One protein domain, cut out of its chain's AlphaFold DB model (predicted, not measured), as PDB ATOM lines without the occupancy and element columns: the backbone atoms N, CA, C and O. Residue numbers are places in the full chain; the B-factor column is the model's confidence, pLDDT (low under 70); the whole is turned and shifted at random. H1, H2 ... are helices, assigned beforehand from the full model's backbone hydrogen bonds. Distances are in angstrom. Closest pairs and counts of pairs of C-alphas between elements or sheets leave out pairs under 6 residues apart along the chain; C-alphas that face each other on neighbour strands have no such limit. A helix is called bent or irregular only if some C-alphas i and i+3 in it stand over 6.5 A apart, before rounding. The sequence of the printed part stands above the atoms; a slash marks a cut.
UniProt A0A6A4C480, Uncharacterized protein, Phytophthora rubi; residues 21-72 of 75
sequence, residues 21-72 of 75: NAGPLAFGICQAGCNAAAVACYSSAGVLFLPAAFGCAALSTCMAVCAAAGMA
ATOM      1  N   ASN A  21     -41.858  -5.872  35.160       62.28
ATOM      2  CA  ASN A  21     -41.652  -6.732  34.010       62.28
ATOM      3  C   ASN A  21     -40.250  -7.320  34.172       62.28
ATOM      4  O   ASN A  21     -39.282  -6.706  33.737       62.28
ATOM      5  N   ALA A  22     -40.124  -8.457  34.859       66.31
ATOM      6  CA  ALA A  22     -38.833  -9.123  35.036       66.31
ATOM      7  C   ALA A  22     -38.365  -9.861  33.761       66.31
ATOM      8  O   ALA A  22     -37.260 -10.394  33.739       66.31
ATOM      9  N   GLY A  23     -39.136  -9.813  32.666       78.62
ATOM     10  CA  GLY A  23     -38.774 -10.387  31.364       78.62
ATOM     11  C   GLY A  23     -37.380  -9.963  30.866       78.62
ATOM     12  O   GLY A  23     -36.552 -10.831  30.601       78.62
ATOM     13  N   PRO A  24     -37.028  -8.662  30.821       82.00
ATOM     14  CA  PRO A  24     -35.681  -8.209  30.464       82.00
ATOM     15  C   PRO A  24     -34.587  -8.750  31.395       82.00
ATOM     16  O   PRO A  24     -33.480  -9.037  30.938       82.00
ATOM     17  N   LEU A  25     -34.888  -8.927  32.687       83.19
ATOM     18  CA  LEU A  25     -33.957  -9.527  33.643       83.19
ATOM     19  C   LEU A  25     -33.753 -11.022  33.339       83.19
ATOM     20  O   LEU A  25     -32.618 -11.489  33.281       83.19
ATOM     21  N   ALA A  26     -34.838 -11.754  33.070       84.00
ATOM     22  CA  ALA A  26     -34.803 -13.161  32.675       84.00
ATOM     23  C   ALA A  26     -34.059 -13.369  31.344       84.00
ATOM     24  O   ALA A  26     -33.254 -14.295  31.226       84.00
ATOM     25  N   PHE A  27     -34.252 -12.471  30.370       86.06
ATOM     26  CA  PHE A  27     -33.493 -12.456  29.120       86.06
ATOM     27  C   PHE A  27     -31.991 -12.316  29.387       86.06
ATOM     28  O   PHE A  27     -31.204 -13.111  28.880       86.06
ATOM     29  N   GLY A  28     -31.591 -11.349  30.220       84.94
ATOM     30  CA  GLY A  28     -30.184 -11.111  30.551       84.94
ATOM     31  C   GLY A  28     -29.504 -12.314  31.214       84.94
ATOM     32  O   GLY A  28     -28.393 -12.683  30.834       84.94
ATOM     33  N   ILE A  29     -30.188 -12.973  32.155       88.62
ATOM     34  CA  ILE A  29     -29.674 -14.177  32.828       88.62
ATOM     35  C   ILE A  29     -29.537 -15.341  31.835       88.62
ATOM     36  O   ILE A  29     -28.504 -16.012  31.802       88.62
ATOM     37  N   CYS A  30     -30.545 -15.556  30.986       90.62
ATOM     38  CA  CYS A  30     -30.515 -16.592  29.952       90.62
ATOM     39  C   CYS A  30     -29.378 -16.357  28.943       90.62
ATOM     40  O   CYS A  30     -28.601 -17.264  28.642       90.62
ATOM     41  N   GLN A  31     -29.216 -15.111  28.494       91.38
ATOM     42  CA  GLN A  31     -28.167 -14.682  27.573       91.38
ATOM     43  C   GLN A  31     -26.766 -14.944  28.144       91.38
ATOM     44  O   GLN A  31     -25.891 -15.430  27.424       91.38
ATOM     45  N   ALA A  32     -26.543 -14.658  29.430       91.19
ATOM     46  CA  ALA A  32     -25.275 -14.943  30.098       91.19
ATOM     47  C   ALA A  32     -24.958 -16.449  30.093       91.19
ATOM     48  O   ALA A  32     -23.843 -16.842  29.743       91.19
ATOM     49  N   GLY A  33     -25.952 -17.293  30.396       87.06
ATOM     50  CA  GLY A  33     -25.821 -18.751  30.353       87.06
ATOM     51  C   GLY A  33     -25.500 -19.284  28.952       87.06
ATOM     52  O   GLY A  33     -24.531 -20.028  28.786       87.06
ATOM     53  N   CYS A  34     -26.249 -18.863  27.926       89.88
ATOM     54  CA  CYS A  34     -25.983 -19.286  26.548       89.88
ATOM     55  C   CYS A  34     -24.600 -18.818  26.063       89.88
ATOM     56  O   CYS A  34     -23.916 -19.563  25.371       89.88
ATOM     57  N   ASN A  35     -24.138 -17.621  26.444       88.75
ATOM     58  CA  ASN A  35     -22.796 -17.148  26.086       88.75
ATOM     59  C   ASN A  35     -21.683 -17.947  26.780       88.75
ATOM     60  O   ASN A  35     -20.672 -18.249  26.149       88.75
ATOM     61  N   ALA A  36     -21.866 -18.344  28.043       85.94
ATOM     62  CA  ALA A  36     -20.924 -19.235  28.722       85.94
ATOM     63  C   ALA A  36     -20.830 -20.599  28.012       85.94
ATOM     64  O   ALA A  36     -19.732 -21.108  27.780       85.94
ATOM     65  N   ALA A  37     -21.972 -21.148  27.580       83.50
ATOM     66  CA  ALA A  37     -22.018 -22.357  26.761       83.50
ATOM     67  C   ALA A  37     -21.349 -22.159  25.388       83.50
ATOM     68  O   ALA A  37     -20.693 -23.074  24.896       83.50
ATOM     69  N   ALA A  38     -21.450 -20.964  24.794       84.56
ATOM     70  CA  ALA A  38     -20.765 -20.626  23.548       84.56
ATOM     71  C   ALA A  38     -19.248 -20.712  23.716       84.56
ATOM     72  O   ALA A  38     -18.579 -21.372  22.928       84.56
ATOM     73  N   VAL A  39     -18.713 -20.093  24.771       83.75
ATOM     74  CA  VAL A  39     -17.276 -20.117  25.067       83.75
ATOM     75  C   VAL A  39     -16.790 -21.549  25.283       83.75
ATOM     76  O   VAL A  39     -15.754 -21.911  24.738       83.75
ATOM     77  N   ALA A  40     -17.543 -22.375  26.016       81.31
ATOM     78  CA  ALA A  40     -17.215 -23.788  26.217       81.31
ATOM     79  C   ALA A  40     -17.274 -24.603  24.910       81.31
ATOM     80  O   ALA A  40     -16.404 -25.430  24.643       81.31
ATOM     81  N   CYS A  41     -18.282 -24.356  24.075       80.12
ATOM     82  CA  CYS A  41     -18.444 -25.053  22.805       80.12
ATOM     83  C   CYS A  41     -17.312 -24.691  21.830       80.12
ATOM     84  O   CYS A  41     -16.650 -25.578  21.294       80.12
ATOM     85  N   TYR A  42     -17.008 -23.400  21.677       75.50
ATOM     86  CA  TYR A  42     -15.917 -22.942  20.817       75.50
ATOM     87  C   TYR A  42     -14.533 -23.325  21.348       75.50
ATOM     88  O   TYR A  42     -13.661 -23.668  20.555       75.50
ATOM     89  N   SER A  43     -14.318 -23.328  22.667       75.94
ATOM     90  CA  SER A  43     -13.043 -23.777  23.239       75.94
ATOM     91  C   SER A  43     -12.812 -25.278  23.044       75.94
ATOM     92  O   SER A  43     -11.671 -25.689  22.840       75.94
ATOM     93  N   SER A  44     -13.877 -26.089  23.023       70.50
ATOM     94  CA  SER A  44     -13.798 -27.522  22.709       70.50
ATOM     95  C   SER A  44     -13.534 -27.817  21.225       70.50
ATOM     96  O   SER A  44     -12.967 -28.858  20.901       70.50
ATOM     97  N   ALA A  45     -13.903 -26.899  20.324       66.75
ATOM     98  CA  ALA A  45     -13.747 -27.066  18.878       66.75
ATOM     99  C   ALA A  45     -12.303 -26.833  18.374       66.75
ATOM    100  O   ALA A  45     -11.958 -27.268  17.275       66.75
ATOM    101  N   GLY A  46     -11.434 -26.195  19.168       62.47
ATOM    102  CA  GLY A  46     -10.041 -25.916  18.794       62.47
ATOM    103  C   GLY A  46      -9.868 -24.838  17.705       62.47
ATOM    104  O   GLY A  46     -10.811 -24.169  17.302       62.47
ATOM    105  N   VAL A  47      -8.626 -24.645  17.232       53.59
ATOM    106  CA  VAL A  47      -8.191 -23.530  16.345       53.59
ATOM    107  C   VAL A  47      -8.633 -23.686  14.873       53.59
ATOM    108  O   VAL A  47      -8.328 -22.843  14.030       53.59
ATOM    109  N   LEU A  48      -9.340 -24.761  14.522       58.28
ATOM    110  CA  LEU A  48      -9.751 -25.032  13.143       58.28
ATOM    111  C   LEU A  48     -11.124 -24.413  12.871       58.28
ATOM    112  O   LEU A  48     -12.157 -25.063  12.988       58.28
ATOM    113  N   PHE A  49     -11.123 -23.144  12.462       57.72
ATOM    114  CA  PHE A  49     -12.290 -22.426  11.936       57.72
ATOM    115  C   PHE A  49     -12.713 -22.939  10.535       57.72
ATOM    116  O   PHE A  49     -12.751 -22.183   9.569       57.72
ATOM    117  N   LEU A  50     -13.035 -24.230  10.396       58.97
ATOM    118  CA  LEU A  50     -13.633 -24.832   9.194       58.97
ATOM    119  C   LEU A  50     -14.759 -25.794   9.590       58.97
ATOM    120  O   LEU A  50     -14.637 -26.525  10.568       58.97
ATOM    121  N   PRO A  51     -15.848 -25.831   8.808       58.00
ATOM    122  CA  PRO A  51     -17.061 -25.074   9.140       58.00
ATOM    123  C   PRO A  51     -17.457 -25.276  10.621       58.00
ATOM    124  O   PRO A  51     -18.312 -26.091  10.964       58.00
ATOM    125  N   ALA A  52     -16.783 -24.544  11.510       50.69
ATOM    126  CA  ALA A  52     -16.607 -24.849  12.933       50.69
ATOM    127  C   ALA A  52     -17.838 -24.654  13.847       50.69
ATOM    128  O   ALA A  52     -17.687 -24.295  15.010       50.69
ATOM    129  N   ALA A  53     -19.067 -24.862  13.368       55.22
ATOM    130  CA  ALA A  53     -20.260 -24.503  14.145       55.22
ATOM    131  C   ALA A  53     -21.389 -25.544  14.188       55.22
ATOM    132  O   ALA A  53     -22.345 -25.341  14.934       55.22
ATOM    133  N   PHE A  54     -21.303 -26.678  13.479       54.84
ATOM    134  CA  PHE A  54     -22.379 -27.684  13.530       54.84
ATOM    135  C   PHE A  54     -22.568 -28.304  14.929       54.84
ATOM    136  O   PHE A  54     -23.690 -28.648  15.293       54.84
ATOM    137  N   GLY A  55     -21.511 -28.381  15.747       55.41
ATOM    138  CA  GLY A  55     -21.592 -28.874  17.131       55.41
ATOM    139  C   GLY A  55     -22.272 -27.906  18.108       55.41
ATOM    140  O   GLY A  55     -22.834 -28.340  19.109       55.41
ATOM    141  N   CYS A  56     -22.293 -26.606  17.797       69.06
ATOM    142  CA  CYS A  56     -22.919 -25.584  18.637       69.06
ATOM    143  C   CYS A  56     -24.317 -25.194  18.135       69.06
ATOM    144  O   CYS A  56     -24.820 -24.134  18.496       69.06
ATOM    145  N   ALA A  57     -24.979 -26.030  17.323       72.00
ATOM    146  CA  ALA A  57     -26.335 -25.756  16.831       72.00
ATOM    147  C   ALA A  57     -27.345 -25.501  17.973       72.00
ATOM    148  O   ALA A  57     -28.283 -24.718  17.819       72.00
ATOM    149  N   ALA A  58     -27.094 -26.081  19.155       73.12
ATOM    150  CA  ALA A  58     -27.858 -25.841  20.377       73.12
ATOM    151  C   ALA A  58     -27.792 -24.384  20.888       73.12
ATOM    152  O   ALA A  58     -28.639 -23.959  21.669       73.12
ATOM    153  N   LEU A  59     -26.810 -23.588  20.450       79.94
ATOM    154  CA  LEU A  59     -26.688 -22.185  20.847       79.94
ATOM    155  C   LEU A  59     -27.811 -21.327  20.256       79.94
ATOM    156  O   LEU A  59     -28.326 -20.430  20.919       79.94
ATOM    157  N   SER A  60     -28.209 -21.619  19.015       80.69
ATOM    158  CA  SER A  60     -29.282 -20.890  18.338       80.69
ATOM    159  C   SER A  60     -30.638 -21.165  18.994       80.69
ATOM    160  O   SER A  60     -31.397 -20.232  19.253       80.69
ATOM    161  N   THR A  61     -30.908 -22.420  19.370       86.38
ATOM    162  CA  THR A  61     -32.107 -22.775  20.142       86.38
ATOM    163  C   THR A  61     -32.076 -22.192  21.555       86.38
ATOM    164  O   THR A  61     -33.108 -21.718  22.023       86.38
ATOM    165  N   CYS A  62     -30.909 -22.127  22.203       87.88
ATOM    166  CA  CYS A  62     -30.732 -21.453  23.495       87.88
ATOM    167  C   CYS A  62     -31.159 -19.973  23.420       87.88
ATOM    168  O   CYS A  62     -31.987 -19.523  24.211       87.88
ATOM    169  N   MET A  63     -30.695 -19.236  22.403       88.00
ATOM    170  CA  MET A  63     -31.072 -17.826  22.218       88.00
ATOM    171  C   MET A  63     -32.552 -17.637  21.866       88.00
ATOM    172  O   MET A  63     -33.168 -16.670  22.318       88.00
ATOM    173  N   ALA A  64     -33.150 -18.565  21.110       88.69
ATOM    174  CA  ALA A  64     -34.584 -18.536  20.825       88.69
ATOM    175  C   ALA A  64     -35.425 -18.659  22.112       88.69
ATOM    176  O   ALA A  64     -36.411 -17.939  22.282       88.69
ATOM    177  N   VAL A  65     -35.003 -19.508  23.056       85.62
ATOM    178  CA  VAL A  65     -35.645 -19.630  24.375       85.62
ATOM    179  C   VAL A  65     -35.439 -18.367  25.213       85.62
ATOM    180  O   VAL A  65     -36.380 -17.925  25.870       85.62
ATOM    181  N   CYS A  66     -34.266 -17.727  25.153       89.00
ATOM    182  CA  CYS A  66     -34.050 -16.452  25.844       89.00
ATOM    183  C   CYS A  66     -35.010 -15.365  25.352       89.00
ATOM    184  O   CYS A  66     -35.583 -14.652  26.173       89.00
ATOM    185  N   ALA A  67     -35.252 -15.270  24.041       87.38
ATOM    186  CA  ALA A  67     -36.228 -14.331  23.487       87.38
ATOM    187  C   ALA A  67     -37.651 -14.595  24.015       87.38
ATOM    188  O   ALA A  67     -38.350 -13.656  24.397       87.38
ATOM    189  N   ALA A  68     -38.056 -15.864  24.118       84.88
ATOM    190  CA  ALA A  68     -39.333 -16.235  24.726       84.88
ATOM    191  C   ALA A  68     -39.400 -15.851  26.219       84.88
ATOM    192  O   ALA A  68     -40.415 -15.317  26.661       84.88
ATOM    193  N   ALA A  69     -38.314 -16.042  26.976       84.56
ATOM    194  CA  ALA A  69     -38.218 -15.633  28.379       84.56
ATOM    195  C   ALA A  69     -38.263 -14.104  28.557       84.56
ATOM    196  O   ALA A  69     -38.846 -13.614  29.519       84.56
ATOM    197  N   GLY A  70     -37.711 -13.347  27.605       82.81
ATOM    198  CA  GLY A  70     -37.784 -11.884  27.582       82.81
ATOM    199  C   GLY A  70     -39.194 -11.340  27.350       82.81
ATOM    200  O   GLY A  70     -39.554 -10.296  27.894       82.81
ATOM    201  N   MET A  71     -39.990 -12.066  26.564       81.62
ATOM    202  CA  MET A  71     -41.380 -11.728  26.246       81.62
ATOM    203  C   MET A  71     -42.379 -12.274  27.273       81.62
ATOM    204  O   MET A  71     -43.548 -11.882  27.260       81.62
ATOM    205  N   ALA A  72     -41.944 -13.173  28.159       77.19
ATOM    206  CA  ALA A  72     -42.788 -13.724  29.204       77.19
ATOM    207  C   ALA A  72     -43.037 -12.665  30.296       77.19
ATOM    208  O   ALA A  72     -42.082 -12.121  30.858       77.19
TER     209      ALA A  72
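AT A GLANCE: This is residues 21 to 72 of the 75 residues of an uncharacterized protein of Phytophthora rubi (UniProt A0A6A4C480). A long helical hairpin: H1 and H2 lie side by side and run opposite ways, and the link between them makes one end of a rod, with residues 46 to 51 sticking out. The printed part has 52 residues with two named helices, H1 then H2, and no named strand; the class is all helix. It is loose, with a radius of gyration of the C-alphas of 12.9 A, and spans 42 by 14 by 10 A.

IN THESE COORDINATES: H1, the longest helix, holds residues 23 to 45 and measures 32.6 A, from C-alpha 23 at (-38.774, -10.387, 31.364) to C-alpha 45 at (-13.747, -27.066, 18.878). H2 holds residues 54 to 71, 27.9 A, and ends with C-alpha 71 at (-41.380, -11.728, 26.246). H2 is irregular: C-alphas 55 and 58 are 7.7 A apart.

HOW THE PARTS SIT: H1 and H2 form a helical hairpin and touch, their closest C-alphas being those of Gly 23 and Gly 70, 4.2 A apart. They run opposite ways at a shallow tilt of 6 degrees. Every O i to N i+4 pair is within hydrogen-bond range in H1, and 10 of 14 in H2.

THE WHOLE: The C-alphas farthest apart, of Asn 21 and Leu 48, are 42.3 A apart. The printed part has no cut, and its link from H1 to H2 is short. Mean pLDDT of the printed part is 77.1; residues 21 to 22 and 45 to 56 are under 70.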